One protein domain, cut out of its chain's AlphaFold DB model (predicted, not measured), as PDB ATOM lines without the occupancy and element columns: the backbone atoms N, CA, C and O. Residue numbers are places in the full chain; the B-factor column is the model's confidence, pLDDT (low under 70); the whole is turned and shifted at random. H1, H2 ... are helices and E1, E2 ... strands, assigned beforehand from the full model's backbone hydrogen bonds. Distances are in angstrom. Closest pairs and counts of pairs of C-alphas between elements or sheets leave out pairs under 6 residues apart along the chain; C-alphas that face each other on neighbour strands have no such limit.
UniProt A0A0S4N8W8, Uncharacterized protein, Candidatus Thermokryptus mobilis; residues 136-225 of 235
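AT A GLANCE: This is residues 136 to 225 of the 235 residues of an uncharacterized protein of Candidatus Thermokryptus mobilis (UniProt A0A0S4N8W8). A strongly twisted wall of three strands, E3, E5 and E4, runs the length of the domain, with H2 at the end where E5 begins and H1 at the other end. The small hairpin of E1 and E2 lies over one side of this wall, set apart from it, and residues 172 to 185 fold back from E3 to H1. The printed part has 90 residues, in the order E1 E2 E3 H1 E4 H2 E5; both sheets are antiparallel and the class is mixed. It is compact, with a radius of gyration of the C-alphas of 13.9 A and spans of 39 by 29 by 18 A.

HOW THE PARTS SIT: In the sheet E3, residues 165 to 171, E5, residues 215 to 224, and E4, residues 193 to 198, E5 is the inner strand. Between E3 and E5, N 168 and O 218 are 2.9 A apart; between E5 and E4, N 196 and O 221 are 2.9 A apart. H1, residues 186 to 190, only grazes the sheet; its closest C-alphas to E4 are those of Ala 188 and Gln 195, 6.2 A. E3, H1 and E4 form a split strand-helix-strand unit, two strands running the same way with E5 between them, its crossover right-handed. H2, residues 204 to 213, only grazes the sheet; the C-alphas of Ala 210 and Val 216, 5.0 A, are its closest to E5. In both helices every O i to N i+4 pair is within hydrogen-bond range. E1, residues 136 to 139, and E2, residues 154 to 158, form a hairpin, with N 137 and O 156 2.8 A apart. E2 is near H1, and both strands are apart from E3, E4 and E5.

IN THESE COORDINATES: E1 begins at C-alpha 136 (-131.888, 371.961, 21.889). E5, 29.7 A long, ends at C-alpha 224 (-121.628, 355.641, 11.065). E3 measures 20.0 A, E4 16.2 A and H2 14.3 A.

THE WHOLE: The C-alphas farthest apart, Asn 175 and Leu 224, are 39.9 A apart. The printed part has no cut. The links E1 to E2 and E3 to H1 are long. Residue 225 alone has a pLDDT under 70.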
ATOM      1  N   LEU A 136    -132.504 371.372  23.072       92.50
ATOM      2  CA  LEU A 136    -131.888 371.961  21.889       92.50
ATOM      3  C   LEU A 136    -131.540 373.420  22.209       92.50
ATOM      4  O   LEU A 136    -132.415 374.181  22.622       92.50
ATOM      5  N   LYS A 137    -130.287 373.823  22.003       92.94
ATOM      6  CA  LYS A 137    -129.817 375.196  22.230       92.94
ATOM      7  C   LYS A 137    -128.971 375.700  21.065       92.94
ATOM      8  O   LYS A 137    -128.517 374.912  20.237       92.94
ATOM      9  N   PHE A 138    -128.753 377.007  20.999       94.00
ATOM     10  CA  PHE A 138    -127.764 377.579  20.088       94.00
ATOM     11  C   PHE A 138    -126.385 377.624  20.742       94.00
ATOM     12  O   PHE A 138    -126.274 377.761  21.958       94.00
ATOM     13  N   PHE A 139    -125.349 377.550  19.913       92.75
ATOM     14  CA  PHE A 139    -123.983 377.908  20.267       92.75
ATOM     15  C   PHE A 139    -123.367 378.720  19.116       92.75
ATOM     16  O   PHE A 139    -123.249 378.231  18.004       92.75
ATOM     17  N   ARG A 140    -122.927 379.959  19.288       92.38
ATOM     18  CA  ARG A 140    -122.955 380.742  20.522       92.38
ATOM     19  C   ARG A 140    -124.342 381.294  20.818       92.38
ATOM     20  O   ARG A 140    -125.111 381.565  19.894       92.38
ATOM     21  N   LEU A 141    -124.625 381.526  22.093       93.69
ATOM     22  CA  LEU A 141    -125.854 382.181  22.541       93.69
ATOM     23  C   LEU A 141    -125.910 383.669  22.169       93.69
ATOM     24  O   LEU A 141    -127.001 384.215  22.003       93.69
ATOM     25  N   ARG A 142    -124.753 384.321  21.995       93.12
ATOM     26  CA  ARG A 142    -124.644 385.708  21.530       93.12
ATOM     27  C   ARG A 142    -123.510 385.873  20.523       93.12
ATOM     28  O   ARG A 142    -122.416 385.344  20.705       93.12
ATOM     29  N   ASN A 143    -123.783 386.657  19.482       92.00
ATOM     30  CA  ASN A 143    -122.803 387.100  18.498       92.00
ATOM     31  C   ASN A 143    -122.952 388.614  18.328       92.00
ATOM     32  O   ASN A 143    -124.028 389.084  17.962       92.00
ATOM     33  N   ASP A 144    -121.889 389.367  18.606       90.06
ATOM     34  CA  ASP A 144    -121.826 390.798  18.321       90.06
ATOM     35  C   ASP A 144    -121.168 390.977  16.946       90.06
ATOM     36  O   ASP A 144    -120.014 390.596  16.751       90.06
ATOM     37  N   VAL A 145    -121.925 391.497  15.979       92.06
ATOM     38  CA  VAL A 145    -121.531 391.575  14.562       92.06
ATOM     39  C   VAL A 145    -121.819 392.959  13.991       92.06
ATOM     40  O   VAL A 145    -122.745 393.641  14.441       92.06
ATOM     41  N   SER A 146    -121.047 393.380  12.989       93.12
ATOM     42  CA  SER A 146    -121.321 394.610  12.243       93.12
ATOM     43  C   SER A 146    -122.273 394.343  11.078       93.12
ATOM     44  O   SER A 146    -122.441 393.214  10.617       93.12
ATOM     45  N   SER A 147    -122.925 395.394  10.578       93.81
ATOM     46  CA  SER A 147    -123.783 395.258   9.399       93.81
ATOM     47  C   SER A 147    -122.960 394.819   8.186       93.81
ATOM     48  O   SER A 147    -121.962 395.454   7.853       93.81
ATOM     49  N   GLY A 148    -123.406 393.750   7.528       93.62
ATOM     50  CA  GLY A 148    -122.715 393.148   6.387       93.62
ATOM     51  C   GLY A 148    -121.803 391.976   6.749       93.62
ATOM     52  O   GLY A 148    -121.417 391.245   5.841       93.62
ATOM     53  N   ASP A 149    -121.512 391.754   8.035       95.19
ATOM     54  CA  ASP A 149    -120.749 390.585   8.471       95.19
ATOM     55  C   ASP A 149    -121.590 389.304   8.345       95.19
ATOM     56  O   ASP A 149    -122.777 389.274   8.683       95.19
ATOM     57  N   GLU A 150    -120.953 388.222   7.899       94.75
ATOM     58  CA  GLU A 150    -121.503 386.871   7.997       94.75
ATOM     59  C   GLU A 150    -121.065 386.241   9.323       94.75
ATOM     60  O   GLU A 150    -119.901 386.326   9.719       94.75
ATOM     61  N   PHE A 151    -121.994 385.577  10.005       94.44
ATOM     62  CA  PHE A 151    -121.705 384.798  11.202       94.44
ATOM     63  C   PHE A 151    -122.470 383.480  11.179       94.44
ATOM     64  O   PHE A 151    -123.493 383.339  10.507       94.44
ATOM     65  N   SER A 152    -121.982 382.527  11.966       92.56
ATOM     66  CA  SER A 152    -122.571 381.200  12.094       92.56
ATOM     67  C   SER A 152    -123.064 380.968  13.513       92.56
ATOM     68  O   SER A 152    -122.406 381.345  14.484       92.56
ATOM     69  N   VAL A 153    -124.197 380.281  13.621       93.56
ATOM     70  CA  VAL A 153    -124.663 379.665  14.863       93.56
ATOM     71  C   VAL A 153    -124.744 378.160  14.658       93.56
ATOM     72  O   VAL A 153    -125.161 377.672  13.609       93.56
ATOM     73  N   GLU A 154    -124.330 377.417  15.664       93.31
ATOM     74  CA  GLU A 154    -124.496 375.980  15.758       93.31
ATOM     75  C   GLU A 154    -125.780 375.667  16.515       93.31
ATOM     76  O   GLU A 154    -126.166 376.368  17.451       93.31
ATOM     77  N   VAL A 155    -126.420 374.572  16.126       93.88
ATOM     78  CA  VAL A 155    -127.509 373.977  16.891       93.88
ATOM     79  C   VAL A 155    -126.930 372.815  17.683       93.88
ATOM     80  O   VAL A 155    -126.355 371.885  17.117       93.88
ATOM     81  N   TRP A 156    -127.055 372.898  19.000       90.81
ATOM     82  CA  TRP A 156    -126.441 372.006  19.968       90.81
ATOM     83  C   TRP A 156    -127.510 371.210  20.715       90.81
ATOM     84  O   TRP A 156    -128.500 371.764  21.192       90.81
ATOM     85  N   LEU A 157    -127.294 369.901  20.822       91.56
ATOM     86  CA  LEU A 157    -128.122 368.996  21.612       91.56
ATOM     87  C   LEU A 157    -127.476 368.822  22.988       91.56
ATOM     88  O   LEU A 157    -126.381 368.276  23.084       91.56
ATOM     89  N   GLU A 158    -128.159 369.273  24.032       92.50
ATOM     90  CA  GLU A 158    -127.703 369.159  25.419       92.50
ATOM     91  C   GLU A 158    -128.292 367.904  26.064       92.50
ATOM     92  O   GLU A 158    -129.502 367.706  25.978       92.50
ATOM     93  N   ASP A 159    -127.462 367.060  26.685       91.00
ATOM     94  CA  ASP A 159    -127.822 365.787  27.344       91.00
ATOM     95  C   ASP A 159    -128.741 364.836  26.546       91.00
ATOM     96  O   ASP A 159    -129.473 364.016  27.111       91.00
ATOM     97  N   VAL A 160    -128.708 364.891  25.210       90.81
ATOM     98  CA  VAL A 160    -129.491 363.978  24.364       90.81
ATOM     99  C   VAL A 160    -128.708 362.698  24.094       90.81
ATOM    100  O   VAL A 160    -127.801 362.646  23.262       90.81
ATOM    101  N   GLN A 161    -129.097 361.622  24.770       87.62
ATOM    102  CA  GLN A 161    -128.490 360.309  24.575       87.62
ATOM    103  C   GLN A 161    -128.981 359.640  23.287       87.62
ATOM    104  O   GLN A 161    -130.159 359.699  22.939       87.62
ATOM    105  N   SER A 162    -128.078 358.928  22.607       86.25
ATOM    106  CA  SER A 162    -128.400 358.084  21.446       86.25
ATOM    107  C   SER A 162    -129.112 358.803  20.288       86.25
ATOM    108  O   SER A 162    -129.874 358.167  19.557       86.25
ATOM    109  N   PHE A 163    -128.854 360.101  20.083       87.19
ATOM    110  CA  PHE A 163    -129.439 360.862  18.977       87.19
ATOM    111  C   PHE A 163    -129.183 360.184  17.619       87.19
ATOM    112  O   PHE A 163    -128.058 359.792  17.302       87.19
ATOM    113  N   LYS A 164    -130.245 360.043  16.816       88.56
ATOM    114  CA  LYS A 164    -130.193 359.478  15.456       88.56
ATOM    115  C   LYS A 164    -130.594 360.501  14.410       88.56
ATOM    116  O   LYS A 164    -129.879 360.683  13.429       88.56
ATOM    117  N   SER A 165    -131.724 361.162  14.630       93.12
ATOM    118  CA  SER A 165    -132.264 362.173  13.733       93.12
ATOM    119  C   SER A 165    -133.249 363.081  14.452       93.12
ATOM    120  O   SER A 165    -133.867 362.676  15.434       93.12
ATOM    121  N   GLY A 166    -133.453 364.276  13.910       93.00
ATOM    122  CA  GLY A 166    -134.485 365.203  14.355       93.00
ATOM    123  C   GLY A 166    -134.789 366.252  13.294       93.00
ATOM    124  O   GLY A 166    -133.999 366.446  12.368       93.00
ATOM    125  N   SER A 167    -135.933 366.916  13.444       96.19
ATOM    126  CA  SER A 167    -136.287 368.118  12.687       96.19
ATOM    127  C   SER A 167    -136.468 369.282  13.649       96.19
ATOM    128  O   SER A 167    -137.007 369.106  14.744       96.19
ATOM    129  N   PHE A 168    -136.006 370.459  13.253       95.81
ATOM    130  CA  PHE A 168    -136.186 371.693  14.001       95.81
ATOM    131  C   PHE A 168    -136.304 372.882  13.050       95.81
ATOM    132  O   PHE A 168    -135.945 372.813  11.874       95.81
ATOM    133  N   LYS A 169    -136.818 373.989  13.581       96.75
ATOM    134  CA  LYS A 169    -137.003 375.243  12.855       96.75
ATOM    135  C   LYS A 169    -136.218 376.355  13.530       96.75
ATOM    136  O   LYS A 169    -136.236 376.464  14.753       96.75
ATOM    137  N   VAL A 170    -135.556 377.182  12.731       96.69
ATOM    138  CA  VAL A 170    -134.836 378.373  13.191       96.69
ATOM    139  C   VAL A 170    -135.481 379.596  12.561       96.69
ATOM    140  O   VAL A 170    -135.408 379.783  11.348       96.69
ATOM    141  N   GLY A 171    -136.117 380.423  13.388       97.38
ATOM    142  CA  GLY A 171    -136.674 381.711  12.982       97.38
ATOM    143  C   GLY A 171    -135.635 382.831  13.055       97.38
ATOM    144  O   GLY A 171    -134.785 382.837  13.944       97.38
ATOM    145  N   PHE A 172    -135.718 383.802  12.146       97.19
ATOM    146  CA  PHE A 172    -134.869 384.993  12.139       97.19
ATOM    147  C   PHE A 172    -135.610 386.224  11.602       97.19
ATOM    148  O   PHE A 172    -136.520 386.140  10.775       97.19
ATOM    149  N   ASN A 173    -135.202 387.409  12.063       96.94
ATOM    150  CA  ASN A 173    -135.779 388.661  11.588       96.94
ATOM    151  C   ASN A 173    -135.130 389.092  10.267       96.94
ATOM    152  O   ASN A 173    -133.995 389.569  10.240       96.94
ATOM    153  N   ARG A 174    -135.895 388.980   9.182       96.75
ATOM    154  CA  ARG A 174    -135.470 389.291   7.808       96.75
ATOM    155  C   ARG A 174    -135.073 390.745   7.564       96.75
ATOM    156  O   ARG A 174    -134.402 391.027   6.579       96.75
ATOM    157  N   ASN A 175    -135.482 391.666   8.436       96.12
ATOM    158  CA  ASN A 175    -135.073 393.068   8.327       96.12
ATOM    159  C   ASN A 175    -133.605 393.273   8.727       96.12
ATOM    160  O   ASN A 175    -133.022 394.293   8.377       96.12
ATOM    161  N   PHE A 176    -133.023 392.322   9.466       95.62
ATOM    162  CA  PHE A 176    -131.660 392.414   9.995       95.62
ATOM    163  C   PHE A 176    -130.755 391.278   9.520       95.62
ATOM    164  O   PHE A 176    -129.548 391.470   9.421       95.62
ATOM    165  N   LEU A 177    -131.322 390.102   9.241       96.81
ATOM    166  CA  LEU A 177    -130.574 388.891   8.930       96.81
ATOM    167  C   LEU A 177    -130.998 388.298   7.592       96.81
ATOM    168  O   LEU A 177    -132.182 388.257   7.251       96.81
ATOM    169  N   ARG A 178    -130.007 387.766   6.878       96.62
ATOM    170  CA  ARG A 178    -130.181 386.940   5.689       96.62
ATOM    171  C   ARG A 178    -129.552 385.579   5.952       96.62
ATOM    172  O   ARG A 178    -128.382 385.487   6.302       96.62
ATOM    173  N   PHE A 179    -130.328 384.528   5.762       97.62
ATOM    174  CA  PHE A 179    -129.853 383.159   5.807       97.62
ATOM    175  C   PHE A 179    -128.981 382.854   4.582       97.62
ATOM    176  O   PHE A 179    -129.398 383.102   3.446       97.62
ATOM    177  N   VAL A 180    -127.779 382.326   4.821       96.62
ATOM    178  CA  VAL A 180    -126.788 382.025   3.774       96.62
ATOM    179  C   VAL A 180    -126.760 380.533   3.444       96.62
ATOM    180  O   VAL A 180    -126.760 380.169   2.272       96.62
ATOM    181  N   GLY A 181    -126.797 379.659   4.454       96.25
ATOM    182  CA  GLY A 181    -126.800 378.213   4.251       96.25
ATOM    183  C   GLY A 181    -126.652 377.417   5.546       96.25
ATOM    184  O   GLY A 181    -126.656 377.973   6.643       96.25
ATOM    185  N   VAL A 182    -126.509 376.097   5.401       96.25
ATOM    186  CA  VAL A 182    -126.223 375.158   6.497       96.25
ATOM    187  C   VAL A 182    -124.987 374.348   6.145       96.25
ATOM    188  O   VAL A 182    -124.799 373.952   4.995       96.25
ATOM    189  N   GLN A 183    -124.167 374.062   7.149       92.81
ATOM    190  CA  GLN A 183    -123.013 373.179   7.024       92.81
ATOM    191  C   GLN A 183    -123.132 372.006   7.999       92.81
ATOM    192  O   GLN A 183    -123.958 372.010   8.914       92.81
ATOM    193  N   ARG A 184    -122.290 370.985   7.802       91.38
ATOM    194  CA  ARG A 184    -122.190 369.856   8.737       91.38
ATOM    195  C   ARG A 184    -121.794 370.355  10.127       91.38
ATOM    196  O   ARG A 184    -120.895 371.180  10.260       91.38
ATOM    197  N   GLY A 185    -122.447 369.818  11.151       90.12
ATOM    198  CA  GLY A 185    -122.179 370.142  12.544       90.12
ATOM    199  C   GLY A 185    -120.864 369.536  13.029       90.12
ATOM    200  O   GLY A 185    -120.469 368.441  12.613       90.12
ATOM    201  N   ARG A 186    -120.218 370.229  13.970       87.88
ATOM    202  CA  ARG A 186    -118.933 369.833  14.559       87.88
ATOM    203  C   ARG A 186    -118.934 368.399  15.092       87.88
ATOM    204  O   ARG A 186    -118.014 367.647  14.795       87.88
ATOM    205  N   PHE A 187    -119.977 367.994  15.823       85.75
ATOM    206  CA  PHE A 187    -120.050 366.652  16.415       85.75
ATOM    207  C   PHE A 187    -119.881 365.541  15.370       85.75
ATOM    208  O   PHE A 187    -119.139 364.585  15.594       85.75
ATOM    209  N   ALA A 188    -120.529 365.673  14.208       87.44
ATOM    210  CA  ALA A 188    -120.402 364.691  13.138       87.44
ATOM    211  C   ALA A 188    -118.990 364.687  12.533       87.44
ATOM    212  O   ALA A 188    -118.440 363.621  12.265       87.44
ATOM    213  N   GLN A 189    -118.383 365.866  12.371       87.44
ATOM    214  CA  GLN A 189    -117.023 366.015  11.847       87.44
ATOM    215  C   GLN A 189    -115.979 365.382  12.780       87.44
ATOM    216  O   GLN A 189    -115.175 364.562  12.338       87.44
ATOM    217  N   GLU A 190    -116.021 365.707  14.074       85.81
ATOM    218  CA  GLU A 190    -115.063 365.222  15.077       85.81
ATOM    219  C   GLU A 190    -115.176 363.706  15.300       85.81
ATOM    220  O   GLU A 190    -114.164 363.021  15.446       85.81
ATOM    221  N   ASN A 191    -116.396 363.157  15.246       84.81
ATOM    222  CA  ASN A 191    -116.649 361.728  15.453       84.81
ATOM    223  C   ASN A 191    -116.634 360.902  14.158       84.81
ATOM    224  O   ASN A 191    -116.963 359.716  14.188       84.81
ATOM    225  N   ARG A 192    -116.252 361.501  13.019       85.56
ATOM    226  CA  ARG A 192    -116.218 360.842  11.698       85.56
ATOM    227  C   ARG A 192    -117.547 360.155  11.356       85.56
ATOM    228  O   ARG A 192    -117.574 359.029  10.854       85.56
ATOM    229  N   LEU A 193    -118.651 360.828  11.660       87.88
ATOM    230  CA  LEU A 193    -119.999 360.392  11.321       87.88
ATOM    231  C   LEU A 193    -120.418 361.020   9.992       87.88
ATOM    232  O   LEU A 193    -120.089 362.169   9.697       87.88
ATOM    233  N   GLU A 194    -121.197 360.281   9.208       90.81
ATOM    234  CA  GLU A 194    -121.923 360.888   8.098       90.81
ATOM    235  C   GLU A 194    -123.143 361.615   8.649       90.81
ATOM    236  O   GLU A 194    -123.936 361.039   9.397       90.81
ATOM    237  N   GLN A 195    -123.295 362.879   8.263       93.50
ATOM    238  CA  GLN A 195    -124.472 363.676   8.575       93.50
ATOM    239  C   GLN A 195    -125.246 363.957   7.295       93.50
ATOM    240  O   GLN A 195    -124.705 364.509   6.333       93.50
ATOM    241  N   VAL A 196    -126.522 363.591   7.312       94.75
ATOM    242  CA  VAL A 196    -127.489 363.934   6.271       94.75
ATOM    243  C   VAL A 196    -128.272 365.145   6.750       94.75
ATOM    244  O   VAL A 196    -128.771 365.140   7.875       94.75
ATOM    245  N   ILE A 197    -128.367 366.165   5.900       95.88
ATOM    246  CA  ILE A 197    -129.109 367.403   6.148       95.88
ATOM    247  C   ILE A 197    -130.106 367.575   5.004       95.88
ATOM    248  O   ILE A 197    -129.739 367.436   3.839       95.88
ATOM    249  N   VAL A 198    -131.363 367.834   5.350       96.56
ATOM    250  CA  VAL A 198    -132.474 368.032   4.417       96.56
ATOM    251  C   VAL A 198    -133.234 369.297   4.830       96.56
ATOM    252  O   VAL A 198    -133.466 369.483   6.030       96.56
ATOM    253  N   PRO A 199    -133.667 370.143   3.878       96.38
ATOM    254  CA  PRO A 199    -133.454 370.055   2.424       96.38
ATOM    255  C   PRO A 199    -131.996 370.295   1.993       96.38
ATOM    256  O   PRO A 199    -131.141 370.629   2.807       96.38
ATOM    257  N   ASP A 200    -131.708 370.100   0.704       95.44
ATOM    258  CA  ASP A 200    -130.402 370.438   0.131       95.44
ATOM    259  C   ASP A 200    -130.226 371.964   0.065       95.44
ATOM    260  O   ASP A 200    -130.793 372.645  -0.792       95.44
ATOM    261  N   PHE A 201    -129.428 372.497   0.989       95.50
ATOM    262  CA  PHE A 201    -129.117 373.922   1.088       95.50
ATOM    263  C   PHE A 201    -128.120 374.417   0.026       95.50
ATOM    264  O   PHE A 201    -127.867 375.616  -0.042       95.50
ATOM    265  N   GLY A 202    -127.599 373.540  -0.841       94.69
ATOM    266  CA  GLY A 202    -126.902 373.941  -2.067       94.69
ATOM    267  C   GLY A 202    -127.847 374.470  -3.156       94.69
ATOM    268  O   GLY A 202    -127.404 375.086  -4.124       94.69
ATOM    269  N   VAL A 203    -129.160 374.263  -3.007       96.94
ATOM    270  CA  VAL A 203    -130.175 374.731  -3.955       96.94
ATOM    271  C   VAL A 203    -130.627 376.150  -3.596       96.94
ATOM    272  O   VAL A 203    -131.298 376.360  -2.588       96.94
ATOM    273  N   GLN A 204    -130.362 377.126  -4.473       96.81
ATOM    274  CA  GLN A 204    -130.686 378.544  -4.233       96.81
ATOM    275  C   GLN A 204    -132.161 378.787  -3.870       96.81
ATOM    276  O   GLN A 204    -132.458 379.583  -2.983       96.81
ATOM    277  N   LYS A 205    -133.092 378.046  -4.485       97.75
ATOM    278  CA  LYS A 205    -134.527 378.145  -4.179       97.75
ATOM    279  C   LYS A 205    -134.835 377.867  -2.700       97.75
ATOM    280  O   LYS A 205    -135.696 378.525  -2.129       97.75
ATOM    281  N   VAL A 206    -134.127 376.925  -2.075       97.56
ATOM    282  CA  VAL A 206    -134.291 376.602  -0.648       97.56
ATOM    283  C   VAL A 206    -133.853 377.787   0.217       97.56
ATOM    284  O   VAL A 206    -134.560 378.168   1.151       97.56
ATOM    285  N   ILE A 207    -132.723 378.411  -0.128       97.94
ATOM    286  CA  ILE A 207    -132.209 379.608   0.552       97.94
ATOM    287  C   ILE A 207    -133.172 380.793   0.396       97.94
ATOM    288  O   ILE A 207    -133.457 381.498   1.366       97.94
ATOM    289  N   ASP A 208    -133.705 381.008  -0.805       97.88
ATOM    290  CA  ASP A 208    -134.634 382.103  -1.095       97.88
ATOM    291  C   ASP A 208    -135.972 381.925  -0.361       97.88
ATOM    292  O   ASP A 208    -136.523 382.889   0.175       97.88
ATOM    293  N   GLU A 209    -136.483 380.694  -0.271       97.88
ATOM    294  CA  GLU A 209    -137.687 380.381   0.502       97.88
ATOM    295  C   GLU A 209    -137.490 380.644   1.998       97.88
ATOM    296  O   GLU A 209    -138.357 381.266   2.622       97.88
ATOM    297  N   ALA A 210    -136.350 380.238   2.568       97.75
ATOM    298  CA  ALA A 210    -136.022 380.511   3.966       97.75
ATOM    299  C   ALA A 210    -135.958 382.022   4.241       97.75
ATOM    300  O   ALA A 210    -136.582 382.522   5.178       97.75
ATOM    301  N   ASN A 211    -135.290 382.777   3.364       98.25
ATOM    302  CA  ASN A 211    -135.217 384.239   3.429       98.25
ATOM    303  C   ASN A 211    -136.544 384.943   3.146       98.25
ATOM    304  O   ASN A 211    -136.735 386.071   3.582       98.25
ATOM    305  N   THR A 212    -137.481 384.305   2.452       98.00
ATOM    306  CA  THR A 212    -138.832 384.845   2.253       98.00
ATOM    307  C   THR A 212    -139.708 384.606   3.479       98.00
ATOM    308  O   THR A 212    -140.514 385.461   3.835       98.00
ATOM    309  N   LYS A 213    -139.549 383.468   4.159       97.75
ATOM    310  CA  LYS A 213    -140.328 383.122   5.357       97.75
ATOM    311  C   LYS A 213    -139.766 383.754   6.633       97.75
ATOM    312  O   LYS A 213    -140.537 384.098   7.521       97.75
ATOM    313  N   GLY A 214    -138.450 383.959   6.704       98.06
ATOM    314  CA  GLY A 214    -137.757 384.319   7.946       98.06
ATOM    315  C   GLY A 214    -137.633 383.123   8.884       98.06
ATOM    316  O   GLY A 214    -137.609 383.280  10.098       98.06
ATOM    317  N   GLU A 215    -137.632 381.920   8.318       98.06
ATOM    318  CA  GLU A 215    -137.542 380.656   9.034       98.06
ATOM    319  C   GLU A 215    -136.871 379.633   8.121       98.06
ATOM    320  O   GLU A 215    -137.150 379.592   6.921       98.06
ATOM    321  N   VAL A 216    -136.023 378.784   8.693       97.31
ATOM    322  CA  VAL A 216    -135.476 377.603   8.026       97.31
ATOM    323  C   VAL A 216    -135.853 376.347   8.806       97.31
ATOM    324  O   VAL A 216    -135.652 376.279  10.016       97.31
ATOM    325  N   GLU A 217    -136.411 375.354   8.116       97.50
ATOM    326  CA  GLU A 217    -136.647 374.016   8.665       97.50
ATOM    327  C   GLU A 217    -135.499 373.098   8.258       97.50
ATOM    328  O   GLU A 217    -135.130 373.035   7.084       97.50
ATOM    329  N   ILE A 218    -134.924 372.408   9.237       97.44
ATOM    330  CA  ILE A 218    -133.763 371.546   9.063       97.44
ATOM    331  C   ILE A 218    -134.108 370.191   9.656       97.44
ATOM    332  O   ILE A 218    -134.335 370.065  10.858       97.44
ATOM    333  N   THR A 219    -134.092 369.162   8.816       97.00
ATOM    334  CA  THR A 219    -134.058 367.772   9.259       97.00
ATOM    335  C   THR A 219    -132.637 367.257   9.126       97.00
ATOM    336  O   THR A 219    -132.028 367.345   8.062       97.00
ATOM    337  N   THR A 220    -132.099 366.702  10.206       95.75
ATOM    338  CA  THR A 220    -130.755 366.132  10.220       95.75
ATOM    339  C   THR A 220    -130.764 364.732  10.807       95.75
ATOM    340  O   THR A 220    -131.502 364.446  11.747       95.75
ATOM    341  N   GLY A 221    -129.895 363.869  10.284       93.88
ATOM    342  CA  GLY A 221    -129.600 362.557  10.850       93.88
ATOM    343  C   GLY A 221    -128.107 362.253  10.822       93.88
ATOM    344  O   GLY A 221    -127.391 362.778   9.970       93.88
ATOM    345  N   VAL A 222    -127.642 361.424  11.756       91.00
ATOM    346  CA  VAL A 222    -126.248 360.970  11.844       91.00
ATOM    347  C   VAL A 222    -126.159 359.453  11.714       91.00
ATOM    348  O   VAL A 222    -126.956 358.710  12.287       91.00
ATOM    349  N   MET A 223    -125.172 358.988  10.957       85.75
ATOM    350  CA  MET A 223    -124.905 357.574  10.703       85.75
ATOM    351  C   MET A 223    -123.404 357.298  10.818       85.75
ATOM    352  O   MET A 223    -122.579 358.194  10.643       85.75
ATOM    353  N   LEU A 224    -123.033 356.049  11.104       75.69
ATOM    354  CA  LEU A 224    -121.628 355.641  11.065       75.69
ATOM    355  C   LEU A 224    -121.091 355.815   9.640       75.69
ATOM    356  O   LEU A 224    -121.745 355.393   8.685       75.69
ATOM    357  N   SER A 225    -119.912 356.425   9.494       65.75
ATOM    358  CA  SER A 225    -119.301 356.570   8.173       65.75
ATOM    359  C   SER A 225    -118.961 355.204   7.583       65.75
ATOM    360  O   SER A 225    -118.315 354.365   8.214       65.75
TER     361      SER A 225